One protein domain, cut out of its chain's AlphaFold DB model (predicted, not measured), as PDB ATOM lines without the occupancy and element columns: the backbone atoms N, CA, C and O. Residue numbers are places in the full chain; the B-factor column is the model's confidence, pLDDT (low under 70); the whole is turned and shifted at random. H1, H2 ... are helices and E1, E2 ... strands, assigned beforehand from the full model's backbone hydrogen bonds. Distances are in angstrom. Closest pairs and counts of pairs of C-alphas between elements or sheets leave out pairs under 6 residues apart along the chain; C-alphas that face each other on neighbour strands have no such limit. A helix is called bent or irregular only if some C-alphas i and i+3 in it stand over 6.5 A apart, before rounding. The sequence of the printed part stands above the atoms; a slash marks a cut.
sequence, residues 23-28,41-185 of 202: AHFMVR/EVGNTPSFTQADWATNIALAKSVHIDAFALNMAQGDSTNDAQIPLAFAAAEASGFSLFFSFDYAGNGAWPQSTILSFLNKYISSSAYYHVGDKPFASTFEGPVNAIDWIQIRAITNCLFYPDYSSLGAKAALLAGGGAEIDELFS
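What this domain is: This is residues 23 to 28 and 41 to 185 of the 202 residues of an uncharacterized protein of Botrytis tulipae (UniProt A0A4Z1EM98). What is the main picture? A twisted sheet of four parallel strands, in the order E1 E2 E3 E4, has H2, H3 and H4 over one face; H1 packs on H2 at one end, H5 on H4 at the other. What is printed? The printed part has 151 residues, with five named helices and four named strands, H1 E1 H2 E2 H3 E3 H4 E4 H5, of mixed class. It is compact, with a radius of gyration of the C-alphas of 15.2 A and spans of 44 by 31 by 26 A.

How they stand to each other: Where does H1, residues 50 to 62, stand? It touches H2, residues 78 to 93, at a steep tilt of 54 degrees; their closest C-alphas, of Gln 50 and Leu 85, are 5.0 A apart. How do the strands pair? Within hydrogen-bond range are N 70 and O 98, 2.8 A, between E1, residues 67 to 73, and E2, residues 96 to 102; N 137 and O 99, 2.9 A, between E2 and E3, residues 133 to 139; and N 158 and O 134, 2.8 A, between E3 and E4, residues 158 to 160. Which helices are on the sheet? In two layers, helices on one face of a sheet, H2, H3, residues 111 to 121, and H4, residues 142 to 155, run along the strands at heights of 10.0, 9.5 and 8.6 A; each joins two parallel neighbour strands in a right-handed strand-helix-strand unit. H1 only grazes the sheet; H5, residues 168 to 174, is not on it and touches residues 142 to 145 of H4, closest at the C-alphas of Ala 145 and Ala 174, 6.2 A. Are the helix backbones complete? Every O i to N i+4 pair is within hydrogen-bond range in H1, H3 and H5, but 10 of 12 in H2 and 5 of 10 in H4, which is irregular, with C-alphas 143 and 146 8.0 A apart.

Where its parts are: Where do the helices begin and end? C-alpha 50 of H1 is at (-15.057, 12.710, 33.054), C-alpha 174 of H5 at (-14.625, 16.135, -5.592). How long are the longer elements? H2 measures 22.1 A, E3 20.2 A.

The domain as a whole: Is anything missing? Residues 29 to 40 are not printed, and C-alphas 28 and 41 are 11.3 A apart. Which link is long, and where is confidence low? H3 to E3 is long, with 11 residues; pLDDT is under 70 in residues 23 to 28, 41 to 43 and 161 to 185.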
ATOM      1  N   ALA A  23     -10.687  24.252  18.730       56.69
ATOM      2  CA  ALA A  23      -9.461  23.491  18.880       56.69
ATOM      3  C   ALA A  23      -9.741  22.021  18.581       56.69
ATOM      4  O   ALA A  23     -10.704  21.446  19.091       56.69
ATOM      5  N   HIS A  24      -8.854  21.385  17.819       55.69
ATOM      6  CA  HIS A  24      -8.671  19.950  17.978       55.69
ATOM      7  C   HIS A  24      -8.172  19.738  19.406       55.69
ATOM      8  O   HIS A  24      -7.202  20.373  19.826       55.69
ATOM      9  N   PHE A  25      -8.908  18.959  20.193       50.34
ATOM     10  CA  PHE A  25      -8.685  18.892  21.631       50.34
ATOM     11  C   PHE A  25      -7.259  18.435  21.963       50.34
ATOM     12  O   PHE A  25      -6.878  17.297  21.692       50.34
ATOM     13  N   MET A  26      -6.487  19.325  22.586       43.00
ATOM     14  CA  MET A  26      -5.158  19.038  23.107       43.00
ATOM     15  C   MET A  26      -5.179  19.075  24.635       43.00
ATOM     16  O   MET A  26      -5.460  20.110  25.231       43.00
ATOM     17  N   VAL A  27      -4.784  17.951  25.237       38.25
ATOM     18  CA  VAL A  27      -3.677  17.809  26.204       38.25
ATOM     19  C   VAL A  27      -4.025  16.820  27.328       38.25
ATOM     20  O   VAL A  27      -4.663  17.130  28.325       38.25
ATOM     21  N   ARG A  28      -3.372  15.658  27.282       35.38
ATOM     22  CA  ARG A  28      -2.541  15.227  28.413       35.38
ATOM     23  C   ARG A  28      -1.307  14.526  27.871       35.38
ATOM     24  O   ARG A  28      -1.359  13.838  26.859       35.38
ATOM     25  N   GLU A  41      -6.518  13.060  19.078       62.75
ATOM     26  CA  GLU A  41      -7.391  11.950  18.706       62.75
ATOM     27  C   GLU A  41      -8.078  11.467  19.979       62.75
ATOM     28  O   GLU A  41      -7.431  11.362  21.025       62.75
ATOM     29  N   VAL A  42      -9.373  11.157  19.910       63.25
ATOM     30  CA  VAL A  42     -10.095  10.484  21.000       63.25
ATOM     31  C   VAL A  42      -9.359   9.198  21.402       63.25
ATOM     32  O   VAL A  42      -9.269   8.892  22.586       63.25
ATOM     33  N   GLY A  43      -8.702   8.521  20.453       62.84
ATOM     34  CA  GLY A  43      -7.811   7.379  20.699       62.84
ATOM     35  C   GLY A  43      -6.659   7.636  21.682       62.84
ATOM     36  O   GLY A  43      -6.153   6.705  22.306       62.84
ATOM     37  N   ASN A  44      -6.271   8.897  21.911       71.88
ATOM     38  CA  ASN A  44      -5.209   9.274  22.851       71.88
ATOM     39  C   ASN A  44      -5.702   9.523  24.284       71.88
ATOM     40  O   ASN A  44      -4.901   9.862  25.160       71.88
ATOM     41  N   THR A  45      -6.994   9.325  24.563       75.00
ATOM     42  CA  THR A  45      -7.576   9.523  25.897       75.00
ATOM     43  C   THR A  45      -8.098   8.236  26.557       75.00
ATOM     44  O   THR A  45      -9.069   8.318  27.301       75.00
ATOM     45  N   PRO A  46      -7.504   7.034  26.383       79.06
ATOM     46  CA  PRO A  46      -8.132   5.780  26.825       79.06
ATOM     47  C   PRO A  46      -8.335   5.688  28.343       79.06
ATOM     48  O   PRO A  46      -9.226   4.984  28.808       79.06
ATOM     49  N   SER A  47      -7.535   6.418  29.124       82.56
ATOM     50  CA  SER A  47      -7.618   6.466  30.586       82.56
ATOM     51  C   SER A  47      -8.252   7.748  31.124       82.56
ATOM     52  O   SER A  47      -8.152   8.005  32.323       82.56
ATOM     53  N   PHE A  48      -8.815   8.603  30.266       85.19
ATOM     54  CA  PHE A  48      -9.469   9.816  30.743       85.19
ATOM     55  C   PHE A  48     -10.735   9.462  31.508       85.19
ATOM     56  O   PHE A  48     -11.544   8.633  31.090       85.19
ATOM     57  N   THR A  49     -10.905  10.151  32.626       89.69
ATOM     58  CA  THR A  49     -12.159  10.222  33.364       89.69
ATOM     59  C   THR A  49     -12.969  11.434  32.900       89.69
ATOM     60  O   THR A  49     -12.439  12.356  32.277       89.69
ATOM     61  N   GLN A  50     -14.251  11.501  33.270       92.12
ATOM     62  CA  GLN A  50     -15.057  12.710  33.054       92.12
ATOM     63  C   GLN A  50     -14.427  13.956  33.712       92.12
ATOM     64  O   GLN A  50     -14.531  15.056  33.174       92.12
ATOM     65  N   ALA A  51     -13.732  13.799  34.846       90.25
ATOM     66  CA  ALA A  51     -13.035  14.901  35.512       90.25
ATOM     67  C   ALA A  51     -11.824  15.405  34.707       90.25
ATOM     68  O   ALA A  51     -11.559  16.609  34.683       90.25
ATOM     69  N   ASP A  52     -11.115  14.513  34.007       84.50
ATOM     70  CA  ASP A  52     -10.044  14.915  33.091       84.50
ATOM     71  C   ASP A  52     -10.613  15.708  31.906       84.50
ATOM     72  O   ASP A  52     -10.074  16.759  31.558       84.50
ATOM     73  N   TRP A  53     -11.743  15.274  31.337       86.94
ATOM     74  CA  TRP A  53     -12.457  16.043  30.311       86.94
ATOM     75  C   TRP A  53     -12.874  17.425  30.821       86.94
ATOM     76  O   TRP A  53     -12.541  18.430  30.197       86.94
ATOM     77  N   ALA A  54     -13.518  17.498  31.988       90.12
ATOM     78  CA  ALA A  54     -13.944  18.760  32.590       90.12
ATOM     79  C   ALA A  54     -12.763  19.714  32.851       90.12
ATOM     80  O   ALA A  54     -12.861  20.911  32.586       90.12
ATOM     81  N   THR A  55     -11.624  19.183  33.308       83.81
ATOM     82  CA  THR A  55     -10.403  19.970  33.545       83.81
ATOM     83  C   THR A  55      -9.910  20.630  32.261       83.81
ATOM     84  O   THR A  55      -9.603  21.821  32.244       83.81
ATOM     85  N   ASN A  56      -9.854  19.876  31.167       79.69
ATOM     86  CA  ASN A  56      -9.389  20.429  29.903       79.69
ATOM     87  C   ASN A  56     -10.420  21.351  29.243       79.69
ATOM     88  O   ASN A  56     -10.033  22.336  28.621       79.69
ATOM     89  N   ILE A  57     -11.718  21.089  29.409       85.12
ATOM     90  CA  ILE A  57     -12.779  22.020  29.004       85.12
ATOM     91  C   ILE A  57     -12.613  23.357  29.732       85.12
ATOM     92  O   ILE A  57     -12.667  24.413  29.106       85.12
ATOM     93  N   ALA A  58     -12.343  23.337  31.040       84.19
ATOM     94  CA  ALA A  58     -12.095  24.555  31.804       84.19
ATOM     95  C   ALA A  58     -10.860  25.321  31.294       84.19
ATOM     96  O   ALA A  58     -10.915  26.545  31.161       84.19
ATOM     97  N   LEU A  59      -9.778  24.612  30.952       78.12
ATOM     98  CA  LEU A  59      -8.583  25.211  30.350       78.12
ATOM     99  C   LEU A  59      -8.871  25.816  28.971       78.12
ATOM    100  O   LEU A  59      -8.407  26.906  28.662       78.12
ATOM    101  N   ALA A  60      -9.656  25.140  28.141       78.31
ATOM    102  CA  ALA A  60     -10.026  25.652  26.829       78.31
ATOM    103  C   ALA A  60     -10.875  26.922  26.923       78.31
ATOM    104  O   ALA A  60     -10.600  27.907  26.237       78.31
ATOM    105  N   LYS A  61     -11.841  26.941  27.847       80.94
ATOM    106  CA  LYS A  61     -12.633  28.139  28.144       80.94
ATOM    107  C   LYS A  61     -11.760  29.294  28.634       80.94
ATOM    108  O   LYS A  61     -12.013  30.433  28.251       80.94
ATOM    109  N   SER A  62     -10.722  29.032  29.439       79.19
ATOM    110  CA  SER A  62      -9.831  30.091  29.941       79.19
ATOM    111  C   SER A  62      -8.967  30.739  28.856       79.19
ATOM    112  O   SER A  62      -8.457  31.837  29.070       79.19
ATOM    113  N   VAL A  63      -8.830  30.094  27.693       75.12
ATOM    114  CA  VAL A  63      -8.124  30.628  26.517       75.12
ATOM    115  C   VAL A  63      -9.059  30.946  25.344       75.12
ATOM    116  O   VAL A  63      -8.585  31.124  24.225       75.12
ATOM    117  N   HIS A  64     -10.367  31.062  25.602       77.38
ATOM    118  CA  HIS A  64     -11.386  31.451  24.618       77.38
ATOM    119  C   HIS A  64     -11.531  30.493  23.424       77.38
ATOM    120  O   HIS A  64     -11.773  30.924  22.300       77.38
ATOM    121  N   ILE A  65     -11.381  29.190  23.658       78.81
ATOM    122  CA  ILE A  65     -11.837  28.171  22.707       78.81
ATOM    123  C   ILE A  65     -13.342  27.972  22.918       78.81
ATOM    124  O   ILE A  65     -13.786  27.816  24.055       78.81
ATOM    125  N   ASP A  66     -14.105  27.946  21.828       77.19
ATOM    126  CA  ASP A  66     -15.569  27.848  21.847       77.19
ATOM    127  C   ASP A  66     -16.070  26.401  21.781       77.19
ATOM    128  O   ASP A  66     -17.106  26.071  22.359       77.19
ATOM    129  N   ALA A  67     -15.339  25.524  21.085       85.19
ATOM    130  CA  ALA A  67     -15.677  24.107  21.000       85.19
ATOM    131  C   ALA A  67     -14.459  23.211  20.743       85.19
ATOM    132  O   ALA A  67     -13.438  23.661  20.210       85.19
ATOM    133  N   PHE A  68     -14.600  21.921  21.053       85.25
ATOM    134  CA  PHE A  68     -13.648  20.901  20.608       85.25
ATOM    135  C   PHE A  68     -14.114  20.157  19.365       85.25
ATOM    136  O   PHE A  68     -15.226  19.635  19.322       85.25
ATOM    137  N   ALA A  69     -13.193  20.017  18.414       85.31
ATOM    138  CA  ALA A  69     -13.268  19.009  17.369       85.31
ATOM    139  C   ALA A  69     -12.787  17.667  17.945       85.31
ATOM    140  O   ALA A  69     -11.601  17.499  18.249       85.31
ATOM    141  N   LEU A  70     -13.703  16.716  18.122       89.19
ATOM    142  CA  LEU A  70     -13.388  15.353  18.540       89.19
ATOM    143  C   LEU A  70     -12.898  14.568  17.323       89.19
ATOM    144  O   LEU A  70     -13.714  14.055  16.561       89.19
ATOM    145  N   ASN A  71     -11.579  14.502  17.129       86.06
ATOM    146  CA  ASN A  71     -10.997  13.703  16.053       86.06
ATOM    147  C   ASN A  71     -11.052  12.213  16.399       86.06
ATOM    148  O   ASN A  71     -10.545  11.806  17.446       86.06
ATOM    149  N   MET A  72     -11.673  11.408  15.548       89.00
ATOM    150  CA  MET A  72     -11.962  10.004  15.833       89.00
ATOM    151  C   MET A  72     -11.507   9.132  14.673       89.00
ATOM    152  O   MET A  72     -11.944   9.343  13.543       89.00
ATOM    153  N   ALA A  73     -10.710   8.106  14.965       86.81
ATOM    154  CA  ALA A  73     -10.396   7.058  14.004       86.81
ATOM    155  C   ALA A  73     -11.527   6.022  13.940       86.81
ATOM    156  O   ALA A  73     -12.146   5.680  14.955       86.81
ATOM    157  N   GLN A  74     -11.799   5.516  12.736       86.56
ATOM    158  CA  GLN A  74     -12.810   4.484  12.513       86.56
ATOM    159  C   GLN A  74     -12.489   3.233  13.347       86.56
ATOM    160  O   GLN A  74     -11.347   2.785  13.403       86.56
ATOM    161  N   GLY A  75     -13.494   2.678  14.029       85.75
ATOM    162  CA  GLY A  75     -13.351   1.414  14.761       85.75
ATOM    163  C   GLY A  75     -12.439   1.453  15.995       85.75
ATOM    164  O   GLY A  75     -12.191   0.400  16.578       85.75
ATOM    165  N   ASP A  76     -11.949   2.623  16.418       84.88
ATOM    166  CA  ASP A  76     -11.191   2.749  17.666       84.88
ATOM    167  C   ASP A  76     -12.118   2.519  18.869       84.88
ATOM    168  O   ASP A  76     -13.103   3.239  19.062       84.88
ATOM    169  N   SER A  77     -11.799   1.518  19.693       85.62
ATOM    170  CA  SER A  77     -12.579   1.159  20.884       85.62
ATOM    171  C   SER A  77     -12.597   2.259  21.947       85.62
ATOM    172  O   SER A  77     -13.479   2.283  22.806       85.62
ATOM    173  N   THR A  78     -11.658   3.204  21.880       85.69
ATOM    174  CA  THR A  78     -11.615   4.363  22.769       85.69
ATOM    175  C   THR A  78     -12.816   5.281  22.552       85.69
ATOM    176  O   THR A  78     -13.293   5.888  23.513       85.69
ATOM    177  N   ASN A  79     -13.361   5.340  21.331       90.00
ATOM    178  CA  ASN A  79     -14.524   6.165  20.997       90.00
ATOM    179  C   ASN A  79     -15.736   5.822  21.880       90.00
ATOM    180  O   ASN A  79     -16.370   6.716  22.442       90.00
ATOM    181  N   ASP A  80     -16.011   4.528  22.063       90.06
ATOM    182  CA  ASP A  80     -17.175   4.041  22.813       90.06
ATOM    183  C   ASP A  80     -17.132   4.442  24.291       90.06
ATOM    184  O   ASP A  80     -18.169   4.735  24.890       90.06
ATOM    185  N   ALA A  81     -15.933   4.486  24.875       89.81
ATOM    186  CA  ALA A  81     -15.731   4.870  26.265       89.81
ATOM    187  C   ALA A  81     -15.634   6.391  26.448       89.81
ATOM    188  O   ALA A  81     -16.179   6.935  27.405       89.81
ATOM    189  N   GLN A  82     -14.937   7.087  25.548       91.00
ATOM    190  CA  GLN A  82     -14.526   8.473  25.775       91.00
ATOM    191  C   GLN A  82     -15.527   9.503  25.266       91.00
ATOM    192  O   GLN A  82     -15.689  10.540  25.906       91.00
ATOM    193  N   ILE A  83     -16.261   9.224  24.185       95.31
ATOM    194  CA  ILE A  83     -17.269  10.162  23.670       95.31
ATOM    195  C   ILE A  83     -18.372  10.422  24.712       95.31
ATOM    196  O   ILE A  83     -18.654  11.593  24.972       95.31
ATOM    197  N   PRO A  84     -18.968   9.408  25.379       96.56
ATOM    198  CA  PRO A  84     -19.941   9.666  26.440       96.56
ATOM    199  C   PRO A  84     -19.381  10.521  27.586       96.56
ATOM    200  O   PRO A  84     -20.072  11.413  28.073       96.56
ATOM    201  N   LEU A  85     -18.128  10.287  27.995       95.81
ATOM    202  CA  LEU A  85     -17.478  11.051  29.065       95.81
ATOM    203  C   LEU A  85     -17.219  12.506  28.655       95.81
ATOM    204  O   LEU A  85     -17.446  13.413  29.458       95.81
ATOM    205  N   ALA A  86     -16.783  12.730  27.413       95.06
ATOM    206  CA  ALA A  86     -16.561  14.059  26.859       95.06
ATOM    207  C   ALA A  86     -17.866  14.863  26.815       95.06
ATOM    208  O   ALA A  86     -17.912  15.978  27.338       95.06
ATOM    209  N   PHE A  87     -18.939  14.284  26.262       97.62
ATOM    210  CA  PHE A  87     -20.249  14.936  26.200       97.62
ATOM    211  C   PHE A  87     -20.803  15.232  27.593       97.62
ATOM    212  O   PHE A  87     -21.181  16.370  27.849       97.62
ATOM    213  N   ALA A  88     -20.743  14.284  28.532       97.88
ATOM    214  CA  ALA A  88     -21.204  14.518  29.901       97.88
ATOM    215  C   ALA A  88     -20.435  15.659  30.600       97.88
ATOM    216  O   ALA A  88     -21.018  16.457  31.336       97.88
ATOM    217  N   ALA A  89     -19.120  15.766  30.380       96.00
ATOM    218  CA  ALA A  89     -18.319  16.869  30.911       96.00
ATOM    219  C   ALA A  89     -18.661  18.218  30.252       96.00
ATOM    220  O   ALA A  89     -18.698  19.247  30.933       96.00
ATOM    221  N   ALA A  90     -18.912  18.218  28.943       96.62
ATOM    222  CA  ALA A  90     -19.240  19.411  28.173       96.62
ATOM    223  C   ALA A  90     -20.639  19.947  28.483       96.62
ATOM    224  O   ALA A  90     -20.779  21.146  28.722       96.62
ATOM    225  N   GLU A  91     -21.634  19.068  28.605       98.25
ATOM    226  CA  GLU A  91     -22.993  19.417  29.032       98.25
ATOM    227  C   GLU A  91     -22.975  20.067  30.418       98.25
ATOM    228  O   GLU A  91     -23.528  21.149  30.608       98.25
ATOM    229  N   ALA A  92     -22.250  19.468  31.370       97.88
ATOM    230  CA  ALA A  92     -22.099  20.014  32.719       97.88
ATOM    231  C   ALA A  92     -21.378  21.377  32.753       97.88
ATOM    232  O   ALA A  92     -21.553  22.147  33.696       97.88
ATOM    233  N   SER A  93     -20.568  21.680  31.735       94.38
ATOM    234  CA  SER A  93     -19.733  22.887  31.672       94.38
ATOM    235  C   SER A  93     -20.281  23.969  30.733       94.38
ATOM    236  O   SER A  93     -19.660  25.035  30.622       94.38
ATOM    237  N   GLY A  94     -21.396  23.707  30.040       95.81
ATOM    238  CA  GLY A  94     -21.913  24.564  28.971       95.81
ATOM    239  C   GLY A  94     -20.872  24.810  27.876       95.81
ATOM    240  O   GLY A  94     -20.639  25.955  27.496       95.81
ATOM    241  N   PHE A  95     -20.163  23.759  27.468       94.06
ATOM    242  CA  PHE A  95     -19.126  23.799  26.438       94.06
ATOM    243  C   PHE A  95     -19.570  22.999  25.217       94.06
ATOM    244  O   PHE A  95     -20.340  22.050  25.357       94.06
ATOM    245  N   SER A  96     -19.084  23.365  24.033       93.38
ATOM    246  CA  SER A  96     -19.498  22.716  22.794       93.38
ATOM    247  C   SER A  96     -18.473  21.706  22.276       93.38
ATOM    248  O   SER A  96     -17.264  21.879  22.406       93.38
ATOM    249  N   LEU A  97     -18.959  20.642  21.648       94.56
ATOM    250  CA  LEU A  97     -18.185  19.595  20.991       94.56
ATOM    251  C   LEU A  97     -18.790  19.327  19.612       94.56
ATOM    252  O   LEU A  97     -20.002  19.420  19.432       94.56
ATOM    253  N   PHE A  98     -17.970  18.932  18.648       93.44
ATOM    254  CA  PHE A  98     -18.440  18.366  17.386       93.44
ATOM    255  C   PHE A  98     -17.526  17.241  16.922       93.44
ATOM    256  O   PHE A  98     -16.390  17.114  17.379       93.44
ATOM    257  N   PHE A  99     -18.022  16.412  16.008       92.69
ATOM    258  CA  PHE A  99     -17.246  15.296  15.480       92.69
ATOM    259  C   PHE A  99     -16.350  15.725  14.327       92.69
ATOM    260  O   PHE A  99     -16.810  16.385  13.398       92.69
ATOM    261  N   SER A 100     -15.097  15.276  14.381       88.62
ATOM    262  CA  SER A 100     -14.174  15.255  13.254       88.62
ATOM    263  C   SER A 100     -13.868  13.797  12.916       88.62
ATOM    264  O   SER A 100     -13.198  13.098  13.674       88.62
ATOM    265  N   PHE A 101     -14.414  13.298  11.810       88.88
ATOM    266  CA  PHE A 101     -14.214  11.908  11.397       88.88
ATOM    267  C   PHE A 101     -12.871  11.765  10.675       88.88
ATOM    268  O   PHE A 101     -12.682  12.338   9.601       88.88
ATOM    269  N   ASP A 102     -11.940  11.014  11.263       84.12
ATOM    270  CA  ASP A 102     -10.604  10.783  10.715       84.12
ATOM    271  C   ASP A 102     -10.628   9.647   9.692       84.12
ATOM    272  O   ASP A 102     -10.753   8.472  10.053       84.12
ATOM    273  N   TYR A 103     -10.521   9.996   8.412       80.44
ATOM    274  CA  TYR A 103     -10.455   9.031   7.314       80.44
ATOM    275  C   TYR A 103      -9.028   8.519   7.054       80.44
ATOM    276  O   TYR A 103      -8.856   7.571   6.282       80.44
ATOM    277  N   ALA A 104      -8.009   9.123   7.673       77.00
ATOM    278  CA  ALA A 104      -6.608   8.723   7.551       77.00
ATOM    279  C   ALA A 104      -6.157   7.778   8.679       77.00
ATOM    280  O   ALA A 104      -5.236   6.992   8.465       77.00
ATOM    281  N   GLY A 105      -6.808   7.819   9.845       72.62
ATOM    282  CA  GLY A 105      -6.431   7.041  11.027       72.62
ATOM    283  C   GLY A 105      -6.572   5.528  10.837       72.62
ATOM    284  O   GLY A 105      -5.588   4.801  10.918       72.62
ATOM    285  N   ASN A 106      -7.787   5.054  10.535       81.19
ATOM    286  CA  ASN A 106      -8.096   3.622  10.343       81.19
ATOM    287  C   ASN A 106      -8.826   3.335   9.018       81.19
ATOM    288  O   ASN A 106      -9.450   2.289   8.841       81.19
ATOM    289  N   GLY A 107      -8.731   4.260   8.063       82.38
ATOM    290  CA  GLY A 107      -9.384   4.158   6.764       82.38
ATOM    291  C   GLY A 107     -10.793   4.744   6.744       82.38
ATOM    292  O   GLY A 107     -11.201   5.504   7.623       82.38
ATOM    293  N   ALA A 108     -11.523   4.428   5.675       87.12
ATOM    294  CA  ALA A 108     -12.779   5.096   5.377       87.12
ATOM    295  C   ALA A 108     -13.876   4.780   6.399       87.12
ATOM    296  O   ALA A 108     -14.102   3.629   6.774       87.12
ATOM    297  N   TRP A 109     -14.605   5.820   6.794       91.25
ATOM    298  CA  TRP A 109     -15.789   5.682   7.626       91.25
ATOM    299  C   TRP A 109     -16.983   5.207   6.798       91.25
ATOM    300  O   TRP A 109     -17.353   5.886   5.839       91.25
ATOM    301  N   PRO A 110     -17.656   4.108   7.186       92.75
ATOM    302  CA  PRO A 110     -18.948   3.772   6.611       92.75
ATOM    303  C   PRO A 110     -19.963   4.879   6.914       92.75
ATOM    304  O   PRO A 110     -20.132   5.277   8.071       92.75
ATOM    305  N   GLN A 111     -20.692   5.329   5.892       90.69
ATOM    306  CA  GLN A 111     -21.732   6.353   6.024       90.69
ATOM    307  C   GLN A 111     -22.735   6.041   7.150       90.69
ATOM    308  O   GLN A 111     -23.111   6.924   7.921       90.69
ATOM    309  N   SER A 112     -23.141   4.776   7.291       93.12
ATOM    310  CA  SER A 112     -24.062   4.329   8.346       93.12
ATOM    311  C   SER A 112     -23.507   4.543   9.756       93.12
ATOM    312  O   SER A 112     -24.255   4.897  10.667       93.12
ATOM    313  N   THR A 113     -22.197   4.377   9.945       93.56
ATOM    314  CA  THR A 113     -21.529   4.625  11.225       93.56
ATOM    315  C   THR A 113     -21.511   6.117  11.548       93.56
ATOM    316  O   THR A 113     -21.843   6.485  12.674       93.56
ATOM    317  N   ILE A 114     -21.218   6.985  10.571       93.00
ATOM    318  CA  ILE A 114     -21.278   8.445  10.759       93.00
ATOM    319  C   ILE A 114     -22.689   8.880  11.162       93.00
ATOM    320  O   ILE A 114     -22.859   9.590  12.152       93.00
ATOM    321  N   LEU A 115     -23.707   8.408  10.438       94.00
ATOM    322  CA  LEU A 115     -25.107   8.704  10.750       94.00
ATOM    323  C   LEU A 115     -25.494   8.232  12.156       94.00
ATOM    324  O   LEU A 115     -26.204   8.945  12.857       94.00
ATOM    325  N   SER A 116     -25.009   7.067  12.594       94.94
ATOM    326  CA  SER A 116     -25.242   6.562  13.952       94.94
ATOM    327  C   SER A 116     -24.681   7.505  15.023       94.94
ATOM    328  O   SER A 116     -25.392   7.860  15.966       94.94
ATOM    329  N   PHE A 117     -23.439   7.978  14.853       95.25
ATOM    330  CA  PHE A 117     -22.841   8.962  15.760       95.25
ATOM    331  C   PHE A 117     -23.615  10.278  15.763       95.25
ATOM    332  O   PHE A 117     -23.972  10.772  16.831       95.25
ATOM    333  N   LEU A 118     -23.918  10.831  14.587       94.75
ATOM    334  CA  LEU A 118     -24.659  12.087  14.489       94.75
ATOM    335  C   LEU A 118     -26.034  11.960  15.152       94.75
ATOM    336  O   LEU A 118     -26.319  12.692  16.092       94.75
ATOM    337  N   ASN A 119     -26.841  10.969  14.772       94.44
ATOM    338  CA  ASN A 119     -28.183  10.779  15.332       94.44
ATOM    339  C   ASN A 119     -28.189  10.611  16.857       94.44
ATOM    340  O   ASN A 119     -29.161  10.984  17.510       94.44
ATOM    341  N   LYS A 120     -27.117  10.055  17.432       95.94
ATOM    342  CA  LYS A 120     -27.001   9.860  18.878       95.94
ATOM    343  C   LYS A 120     -26.668  11.145  19.642       95.94
ATOM    344  O   LYS A 120     -27.101  11.274  20.783       95.94
ATOM    345  N   TYR A 121     -25.894  12.059  19.055       96.62
ATOM    346  CA  TYR A 121     -25.302  13.180  19.796       96.62
ATOM    347  C   TYR A 121     -25.737  14.571  19.335       96.62
ATOM    348  O   TYR A 121     -25.614  15.498  20.128       96.62
ATOM    349  N   ILE A 122     -26.284  14.750  18.125       95.06
ATOM    350  CA  ILE A 122     -26.674  16.087  17.628       95.06
ATOM    351  C   ILE A 122     -27.722  16.779  18.508       95.06
ATOM    352  O   ILE A 122     -27.765  17.998  18.546       95.06
ATOM    353  N   SER A 123     -28.546  16.030  19.245       94.81
ATOM    354  CA  SER A 123     -29.533  16.601  20.169       94.81
ATOM    355  C   SER A 123     -28.965  16.955  21.547       94.81
ATOM    356  O   SER A 123     -29.710  17.445  22.396       94.81
ATOM    357  N   SER A 124     -27.689  16.663  21.817       97.06
ATOM    358  CA  SER A 124     -27.037  17.061  23.066       97.06
ATOM    359  C   SER A 124     -26.939  18.583  23.140       97.06
ATOM    360  O   SER A 124     -26.605  19.242  22.155       97.06
ATOM    361  N   SER A 125     -27.152  19.147  24.331       97.06
ATOM    362  CA  SER A 125     -26.939  20.579  24.577       97.06
ATOM    363  C   SER A 125     -25.477  21.002  24.408       97.06
ATOM    364  O   SER A 125     -25.199  22.186  24.236       97.06
ATOM    365  N   ALA A 126     -24.549  20.041  24.433       97.44
ATOM    366  CA  ALA A 126     -23.136  20.259  24.170       97.44
ATOM    367  C   ALA A 126     -22.755  20.068  22.695       97.44
ATOM    368  O   ALA A 126     -21.593  20.267  22.358       97.44
ATOM    369  N   TYR A 127     -23.667  19.686  21.795       97.06
ATOM    370  CA  TYR A 127     -23.311  19.571  20.380       97.06
ATOM    371  C   TYR A 127     -23.214  20.957  19.736       97.06
ATOM    372  O   TYR A 127     -24.114  21.788  19.877       97.06
ATOM    373  N   TYR A 128     -22.121  21.232  19.030       93.00
ATOM    374  CA  TYR A 128     -21.916  22.525  18.389       93.00
ATOM    375  C   TYR A 128     -22.853  22.696  17.184       93.00
ATOM    376  O   TYR A 128     -22.918  21.843  16.293       93.00
ATOM    377  N   HIS A 129     -23.554  23.829  17.152       87.56
ATOM    378  CA  HIS A 129     -24.457  24.209  16.074       87.56
ATOM    379  C   HIS A 129     -24.069  25.575  15.506       87.56
ATOM    380  O   HIS A 129     -23.637  26.473  16.231       87.56
ATOM    381  N   VAL A 130     -24.272  25.746  14.202       81.06
ATOM    382  CA  VAL A 130     -24.192  27.041  13.522       81.06
ATOM    383  C   VAL A 130     -25.616  27.462  13.178       81.06
ATOM    384  O   VAL A 130     -26.229  26.936  12.246       81.06
ATOM    385  N   GLY A 131     -26.168  28.384  13.968       85.75
ATOM    386  CA  GLY A 131     -27.616  28.599  13.981       85.75
ATOM    387  C   GLY A 131     -28.323  27.317  14.427       85.75
ATOM    388  O   GLY A 131     -27.937  26.731  15.432       85.75
ATOM    389  N   ASP A 132     -29.296  26.850  13.644       85.88
ATOM    390  CA  ASP A 132     -30.073  25.636  13.945       85.88
ATOM    391  C   ASP A 132     -29.493  24.357  13.318       85.88
ATOM    392  O   ASP A 132     -30.127  23.301  13.338       85.88
ATOM    393  N   LYS A 133     -28.306  24.435  12.703       85.88
ATOM    394  CA  LYS A 133     -27.706  23.303  11.989       85.88
ATOM    395  C   LYS A 133     -26.551  22.695  12.790       85.88
ATOM    396  O   LYS A 133     -25.619  23.436  13.118       85.88
ATOM    397  N   PRO A 134     -26.559  21.379  13.081       91.00
ATOM    398  CA  PRO A 134     -25.431  20.730  13.745       91.00
ATOM    399  C   PRO A 134     -24.201  20.784  12.841       91.00
ATOM    400  O   PRO A 134     -24.338  20.744  11.621       91.00
ATOM    401  N   PHE A 135     -23.005  20.862  13.414       87.31
ATOM    402  CA  PHE A 135     -21.758  20.937  12.652       87.31
ATOM    403  C   PHE A 135     -20.924  19.662  12.810       87.31
ATOM    404  O   PHE A 135     -20.804  19.139  13.912       87.31
ATOM    405  N   ALA A 136     -20.309  19.190  11.729       89.06
ATOM    406  CA  ALA A 136     -19.334  18.104  11.744       89.06
ATOM    407  C   ALA A 136     -18.243  18.349  10.696       89.06
ATOM    408  O   ALA A 136     -18.463  19.046   9.705       89.06
ATOM    409  N   SER A 137     -17.068  17.759  10.899       84.44
ATOM    410  CA  SER A 137     -15.936  17.857   9.978       84.44
ATOM    411  C   SER A 137     -15.302  16.499   9.689       84.44
ATOM    412  O   SER A 137     -15.664  15.479  10.286       84.44
ATOM    413  N   THR A 138     -14.328  16.484   8.781       80.31
ATOM    414  CA  THR A 138     -13.436  15.334   8.576       80.31
ATOM    415  C   THR A 138     -11.979  15.742   8.707       80.31
ATOM    416  O   THR A 138     -11.636  16.913   8.548       80.31
ATOM    417  N   PHE A 139     -11.128  14.757   8.979       76.00
ATOM    418  CA  PHE A 139      -9.705  14.826   8.679       76.00
ATOM    419  C   PHE A 139      -9.453  13.915   7.477       76.00
ATOM    420  O   PHE A 139      -9.723  12.711   7.542       76.00
ATOM    421  N   GLU A 140      -8.997  14.504   6.370       74.94
ATOM    422  CA  GLU A 140      -8.878  13.844   5.068       74.94
ATOM    423  C   GLU A 140     -10.201  13.199   4.577       74.94
ATOM    424  O   GLU A 140     -11.313  13.566   4.975       74.94
ATOM    425  N   GLY A 141     -10.077  12.224   3.672       71.62
ATOM    426  CA  GLY A 141     -11.175  11.422   3.133       71.62
ATOM    427  C   GLY A 141     -11.792  11.875   1.806       71.62
ATOM    428  O   GLY A 141     -12.903  11.418   1.532       71.62
ATOM    429  N   PRO A 142     -11.132  12.671   0.936       73.75
ATOM    430  CA  PRO A 142     -11.779  13.298  -0.223       73.75
ATOM    431  C   PRO A 142     -12.382  12.309  -1.236       73.75
ATOM    432  O   PRO A 142     -13.261  12.669  -2.013       73.75
ATOM    433  N   VAL A 143     -11.945  11.047  -1.220       77.88
ATOM    434  CA  VAL A 143     -12.518   9.968  -2.043       77.88
ATOM    435  C   VAL A 143     -13.939   9.567  -1.622       77.88
ATOM    436  O   VAL A 143     -14.632   8.916  -2.395       77.88
ATOM    437  N   ASN A 144     -14.388   9.972  -0.428       79.25
ATOM    438  CA  ASN A 144     -15.703   9.653   0.140       79.25
ATOM    439  C   ASN A 144     -16.676  10.839   0.062       79.25
ATOM    440  O   ASN A 144     -17.712  10.837   0.723       79.25
ATOM    441  N   ALA A 145     -16.366  11.859  -0.741       74.75
ATOM    442  CA  ALA A 145     -17.119  13.109  -0.740       74.75
ATOM    443  C   ALA A 145     -18.603  12.976  -1.120       74.75
ATOM    444  O   ALA A 145     -19.446  13.755  -0.672       74.75
ATOM    445  N   ILE A 146     -18.948  11.939  -1.884       78.44
ATOM    446  CA  ILE A 146     -20.338  11.617  -2.231       78.44
ATOM    447  C   ILE A 146     -21.169  11.283  -0.980       78.44
ATOM    448  O   ILE A 146     -22.333  11.687  -0.898       78.44
ATOM    449  N   ASP A 147     -20.588  10.605   0.012       81.00
ATOM    450  CA  ASP A 147     -21.296  10.214   1.235       81.00
ATOM    451  C   ASP A 147     -21.697  11.450   2.045       81.00
ATOM    452  O   ASP A 147     -22.786  11.504   2.621       81.00
ATOM    453  N   TRP A 148     -20.854  12.482   2.044       80.50
ATOM    454  CA  TRP A 148     -21.087  13.722   2.782       80.50
ATOM    455  C   TRP A 148     -22.302  14.480   2.247       80.50
ATOM    456  O   TRP A 148     -23.111  14.979   3.030       80.50
ATOM    457  N   ILE A 149     -22.517  14.478   0.926       80.06
ATOM    458  CA  ILE A 149     -23.724  15.048   0.308       80.06
ATOM    459  C   ILE A 149     -24.982  14.380   0.875       80.06
ATOM    460  O   ILE A 149     -25.930  15.069   1.261       80.06
ATOM    461  N   GLN A 150     -24.983  13.048   0.968       83.94
ATOM    462  CA  GLN A 150     -26.125  12.299   1.492       83.94
ATOM    463  C   GLN A 150     -26.302  12.484   3.003       83.94
ATOM    464  O   GLN A 150     -27.428  12.651   3.470       83.94
ATOM    465  N   ILE A 151     -25.211  12.499   3.774       85.88
ATOM    466  CA  ILE A 151     -25.251  12.717   5.226       85.88
ATOM    467  C   ILE A 151     -25.900  14.062   5.545       85.88
ATOM    468  O   ILE A 151     -26.781  14.120   6.404       85.88
ATOM    469  N   ARG A 152     -25.532  15.130   4.829       83.94
ATOM    470  CA  ARG A 152     -26.158  16.450   4.999       83.94
ATOM    471  C   ARG A 152     -27.644  16.428   4.676       83.94
ATOM    472  O   ARG A 152     -28.430  16.988   5.433       83.94
ATOM    473  N   ALA A 153     -28.035  15.758   3.592       85.12
ATOM    474  CA  ALA A 153     -29.439  15.654   3.199       85.12
ATOM    475  C   ALA A 153     -30.297  14.944   4.266       85.12
ATOM    476  O   ALA A 153     -31.453  15.306   4.454       85.12
ATOM    477  N   ILE A 154     -29.730  13.963   4.976       87.62
ATOM    478  CA  ILE A 154     -30.427  13.196   6.021       87.62
ATOM    479  C   ILE A 154     -30.441  13.940   7.363       87.62
ATOM    480  O   ILE A 154     -31.448  13.931   8.063       87.62
ATOM    481  N   THR A 155     -29.320  14.552   7.743       86.12
ATOM    482  CA  THR A 155     -29.110  15.079   9.107       86.12
ATOM    483  C   THR A 155     -29.316  16.586   9.230       86.12
ATOM    484  O   THR A 155     -29.339  17.101  10.343       86.12
ATOM    485  N   ASN A 156     -29.416  17.307   8.107       86.94
ATOM    486  CA  ASN A 156     -29.339  18.772   8.043       86.94
ATOM    487  C   ASN A 156     -28.040  19.346   8.655       86.94
ATOM    488  O   ASN A 156     -27.962  20.527   8.997       86.94
ATOM    489  N   CYS A 157     -27.010  18.507   8.803       81.94
ATOM    490  CA  CYS A 157     -25.721  18.898   9.344       81.94
ATOM    491  C   CYS A 157     -24.964  19.784   8.351       81.94
ATOM    492  O   CYS A 157     -24.950  19.527   7.147       81.94
ATOM    493  N   LEU A 158     -24.302  20.816   8.864       81.81
ATOM    494  CA  LEU A 158     -23.195  21.450   8.173       81.81
ATOM    495  C   LEU A 158     -21.995  20.521   8.254       81.81
ATOM    496  O   LEU A 158     -21.430  20.316   9.325       81.81
ATOM    497  N   PHE A 159     -21.623  19.961   7.112       75.69
ATOM    498  CA  PHE A 159     -20.495  19.050   7.014       75.69
ATOM    499  C   PHE A 159     -19.335  19.761   6.324       75.69
ATOM    500  O   PHE A 159     -19.500  20.234   5.196       75.69
ATOM    501  N   TYR A 160     -18.197  19.860   7.011       74.44
ATOM    502  CA  TYR A 160     -16.993  20.529   6.526       74.44
ATOM    503  C   TYR A 160     -15.869  19.519   6.296       74.44
ATOM    504  O   TYR A 160     -15.119  19.191   7.222       74.44
ATOM    505  N   PRO A 161     -15.754  18.992   5.078       69.88
ATOM    506  CA  PRO A 161     -14.714  18.033   4.785       69.88
ATOM    507  C   PRO A 161     -13.356  18.671   4.520       69.88
ATOM    508  O   PRO A 161     -13.241  19.757   3.945       69.88
ATOM    509  N   ASP A 162     -12.317  17.939   4.898       69.19
ATOM    510  CA  ASP A 162     -10.942  18.296   4.602       69.19
ATOM    511  C   ASP A 162     -10.492  17.711   3.252       69.19
ATOM    512  O   ASP A 162     -10.328  16.501   3.079       69.19
ATOM    513  N   TYR A 163     -10.276  18.606   2.286       62.50
ATOM    514  CA  TYR A 163      -9.695  18.304   0.976       62.50
ATOM    515  C   TYR A 163      -8.213  18.692   0.886       62.50
ATOM    516  O   TYR A 163      -7.705  18.839  -0.224       62.50
ATOM    517  N   SER A 164      -7.514  18.934   1.998       62.47
ATOM    518  CA  SER A 164      -6.148  19.477   2.003       62.47
ATOM    519  C   SER A 164      -5.123  18.616   1.253       62.47
ATOM    520  O   SER A 164      -4.140  19.155   0.736       62.47
ATOM    521  N   SER A 165      -5.367  17.309   1.109       59.47
ATOM    522  CA  SER A 165      -4.574  16.413   0.253       59.47
ATOM    523  C   SER A 165      -4.810  16.593  -1.252       59.47
ATOM    524  O   SER A 165      -4.011  16.118  -2.065       59.47
ATOM    525  N   LEU A 166      -5.868  17.299  -1.653       55.84
ATOM    526  CA  LEU A 166      -6.174  17.629  -3.040       55.84
ATOM    527  C   LEU A 166      -5.738  19.057  -3.395       55.84
ATOM    528  O   LEU A 166      -5.935  20.015  -2.653       55.84
ATOM    529  N   GLY A 167      -5.227  19.241  -4.615       55.56
ATOM    530  CA  GLY A 167      -5.107  20.581  -5.194       55.56
ATOM    531  C   GLY A 167      -6.487  21.212  -5.433       55.56
ATOM    532  O   GLY A 167      -7.451  20.501  -5.715       55.56
ATOM    533  N   ALA A 168      -6.585  22.548  -5.407       53.91
ATOM    534  CA  ALA A 168      -7.855  23.295  -5.468       53.91
ATOM    535  C   ALA A 168      -8.824  22.850  -6.588       53.91
ATOM    536  O   ALA A 168     -10.032  22.773  -6.378       53.91
ATOM    537  N   LYS A 169      -8.299  22.507  -7.774       54.69
ATOM    538  CA  LYS A 169      -9.107  21.993  -8.893       54.69
ATOM    539  C   LYS A 169      -9.718  20.619  -8.593       54.69
ATOM    540  O   LYS A 169     -10.869  20.382  -8.937       54.69
ATOM    541  N   ALA A 170      -8.953  19.720  -7.980       60.53
ATOM    542  CA  ALA A 170      -9.424  18.388  -7.616       60.53
ATOM    543  C   ALA A 170     -10.405  18.449  -6.435       60.53
ATOM    544  O   ALA A 170     -11.419  17.765  -6.476       60.53
ATOM    545  N   ALA A 171     -10.169  19.330  -5.457       58.31
ATOM    546  CA  ALA A 171     -11.105  19.587  -4.360       58.31
ATOM    547  C   ALA A 171     -12.468  20.098  -4.868       58.31
ATOM    548  O   ALA A 171     -13.515  19.609  -4.451       58.31
ATOM    549  N   LEU A 172     -12.463  21.031  -5.832       59.44
ATOM    550  CA  LEU A 172     -13.690  21.535  -6.457       59.44
ATOM    551  C   LEU A 172     -14.475  20.421  -7.167       59.44
ATOM    552  O   LEU A 172     -15.690  20.336  -7.011       59.44
ATOM    553  N   LEU A 173     -13.782  19.570  -7.928       63.34
ATOM    554  CA  LEU A 173     -14.392  18.450  -8.653       63.34
ATOM    555  C   LEU A 173     -14.894  17.339  -7.724       63.34
ATOM    556  O   LEU A 173     -15.869  16.676  -8.061       63.34
ATOM    557  N   ALA A 174     -14.241  17.142  -6.577       57.28
ATOM    558  CA  ALA A 174     -14.625  16.135  -5.592       57.28
ATOM    559  C   ALA A 174     -15.907  16.501  -4.831       57.28
ATOM    560  O   ALA A 174     -16.533  15.623  -4.251       57.28
ATOM    561  N   GLY A 175     -16.328  17.766  -4.862       58.69
ATOM    562  CA  GLY A 175     -17.557  18.203  -4.206       58.69
ATOM    563  C   GLY A 175     -17.438  19.560  -3.538       58.69
ATOM    564  O   GLY A 175     -18.462  20.214  -3.390       58.69
ATOM    565  N   GLY A 176     -16.224  20.048  -3.242       54.56
ATOM    566  CA  GLY A 176     -15.993  21.227  -2.397       54.56
ATOM    567  C   GLY A 176     -16.652  22.533  -2.861       54.56
ATOM    568  O   GLY A 176     -16.836  23.440  -2.058       54.56
ATOM    569  N   GLY A 177     -17.063  22.645  -4.131       51.66
ATOM    570  CA  GLY A 177     -17.843  23.790  -4.624       51.66
ATOM    571  C   GLY A 177     -19.323  23.773  -4.231       51.66
ATOM    572  O   GLY A 177     -19.932  24.831  -4.125       51.66
ATOM    573  N   ALA A 178     -19.897  22.593  -3.990       50.75
ATOM    574  CA  ALA A 178     -21.286  22.412  -3.566       50.75
ATOM    575  C   ALA A 178     -21.458  22.494  -2.035       50.75
ATOM    576  O   ALA A 178     -22.542  22.234  -1.520       50.75
ATOM    577  N   GLU A 179     -20.383  22.801  -1.303       52.34
ATOM    578  CA  GLU A 179     -20.315  22.749   0.168       52.34
ATOM    579  C   GLU A 179     -19.983  24.106   0.798       52.34
ATOM    580  O   GLU A 179     -19.885  24.220   2.018       52.34
ATOM    581  N   ILE A 180     -19.829  25.148  -0.026       47.09
ATOM    582  CA  ILE A 180     -19.610  26.519   0.433       47.09
ATOM    583  C   ILE A 180     -20.974  27.143   0.739       47.09
ATOM    584  O   ILE A 180     -21.587  27.768  -0.123       47.09
ATOM    585  N   ASP A 181     -21.445  26.993   1.977       44.03
ATOM    586  CA  ASP A 181     -22.537  27.828   2.480       44.03
ATOM    587  C   ASP A 181     -22.080  29.303   2.526       44.03
ATOM    588  O   ASP A 181     -20.935  29.609   2.889       44.03
ATOM    589  N   GLU A 182     -22.974  30.238   2.166       36.59
ATOM    590  CA  GLU A 182     -22.691  31.685   2.047       36.59
ATOM    591  C   GLU A 182     -21.961  32.271   3.267       36.59
ATOM    592  O   GLU A 182     -21.142  33.186   3.112       36.59
ATOM    593  N   LEU A 183     -22.205  31.700   4.456       35.44
ATOM    594  CA  LEU A 183     -21.626  32.094   5.742       35.44
ATOM    595  C   LEU A 183     -20.082  32.085   5.746       35.44
ATOM    596  O   LEU A 183     -19.470  32.887   6.448       35.44
ATOM    597  N   PHE A 184     -19.447  31.239   4.926       42.97
ATOM    598  CA  PHE A 184     -17.988  31.066   4.901       42.97
ATOM    599  C   PHE A 184     -17.316  31.511   3.589       42.97
ATOM    600  O   PHE A 184     -16.084  31.531   3.507       42.97
ATOM    601  N   SER A 185     -18.082  31.978   2.590       32.88
ATOM    602  CA  SER A 185     -17.528  32.555   1.345       32.88
ATOM    603  C   SER A 185     -16.642  33.790   1.591       32.88
ATOM    604  O   SER A 185     -15.742  34.093   0.810       32.88
TER     605      SER A 185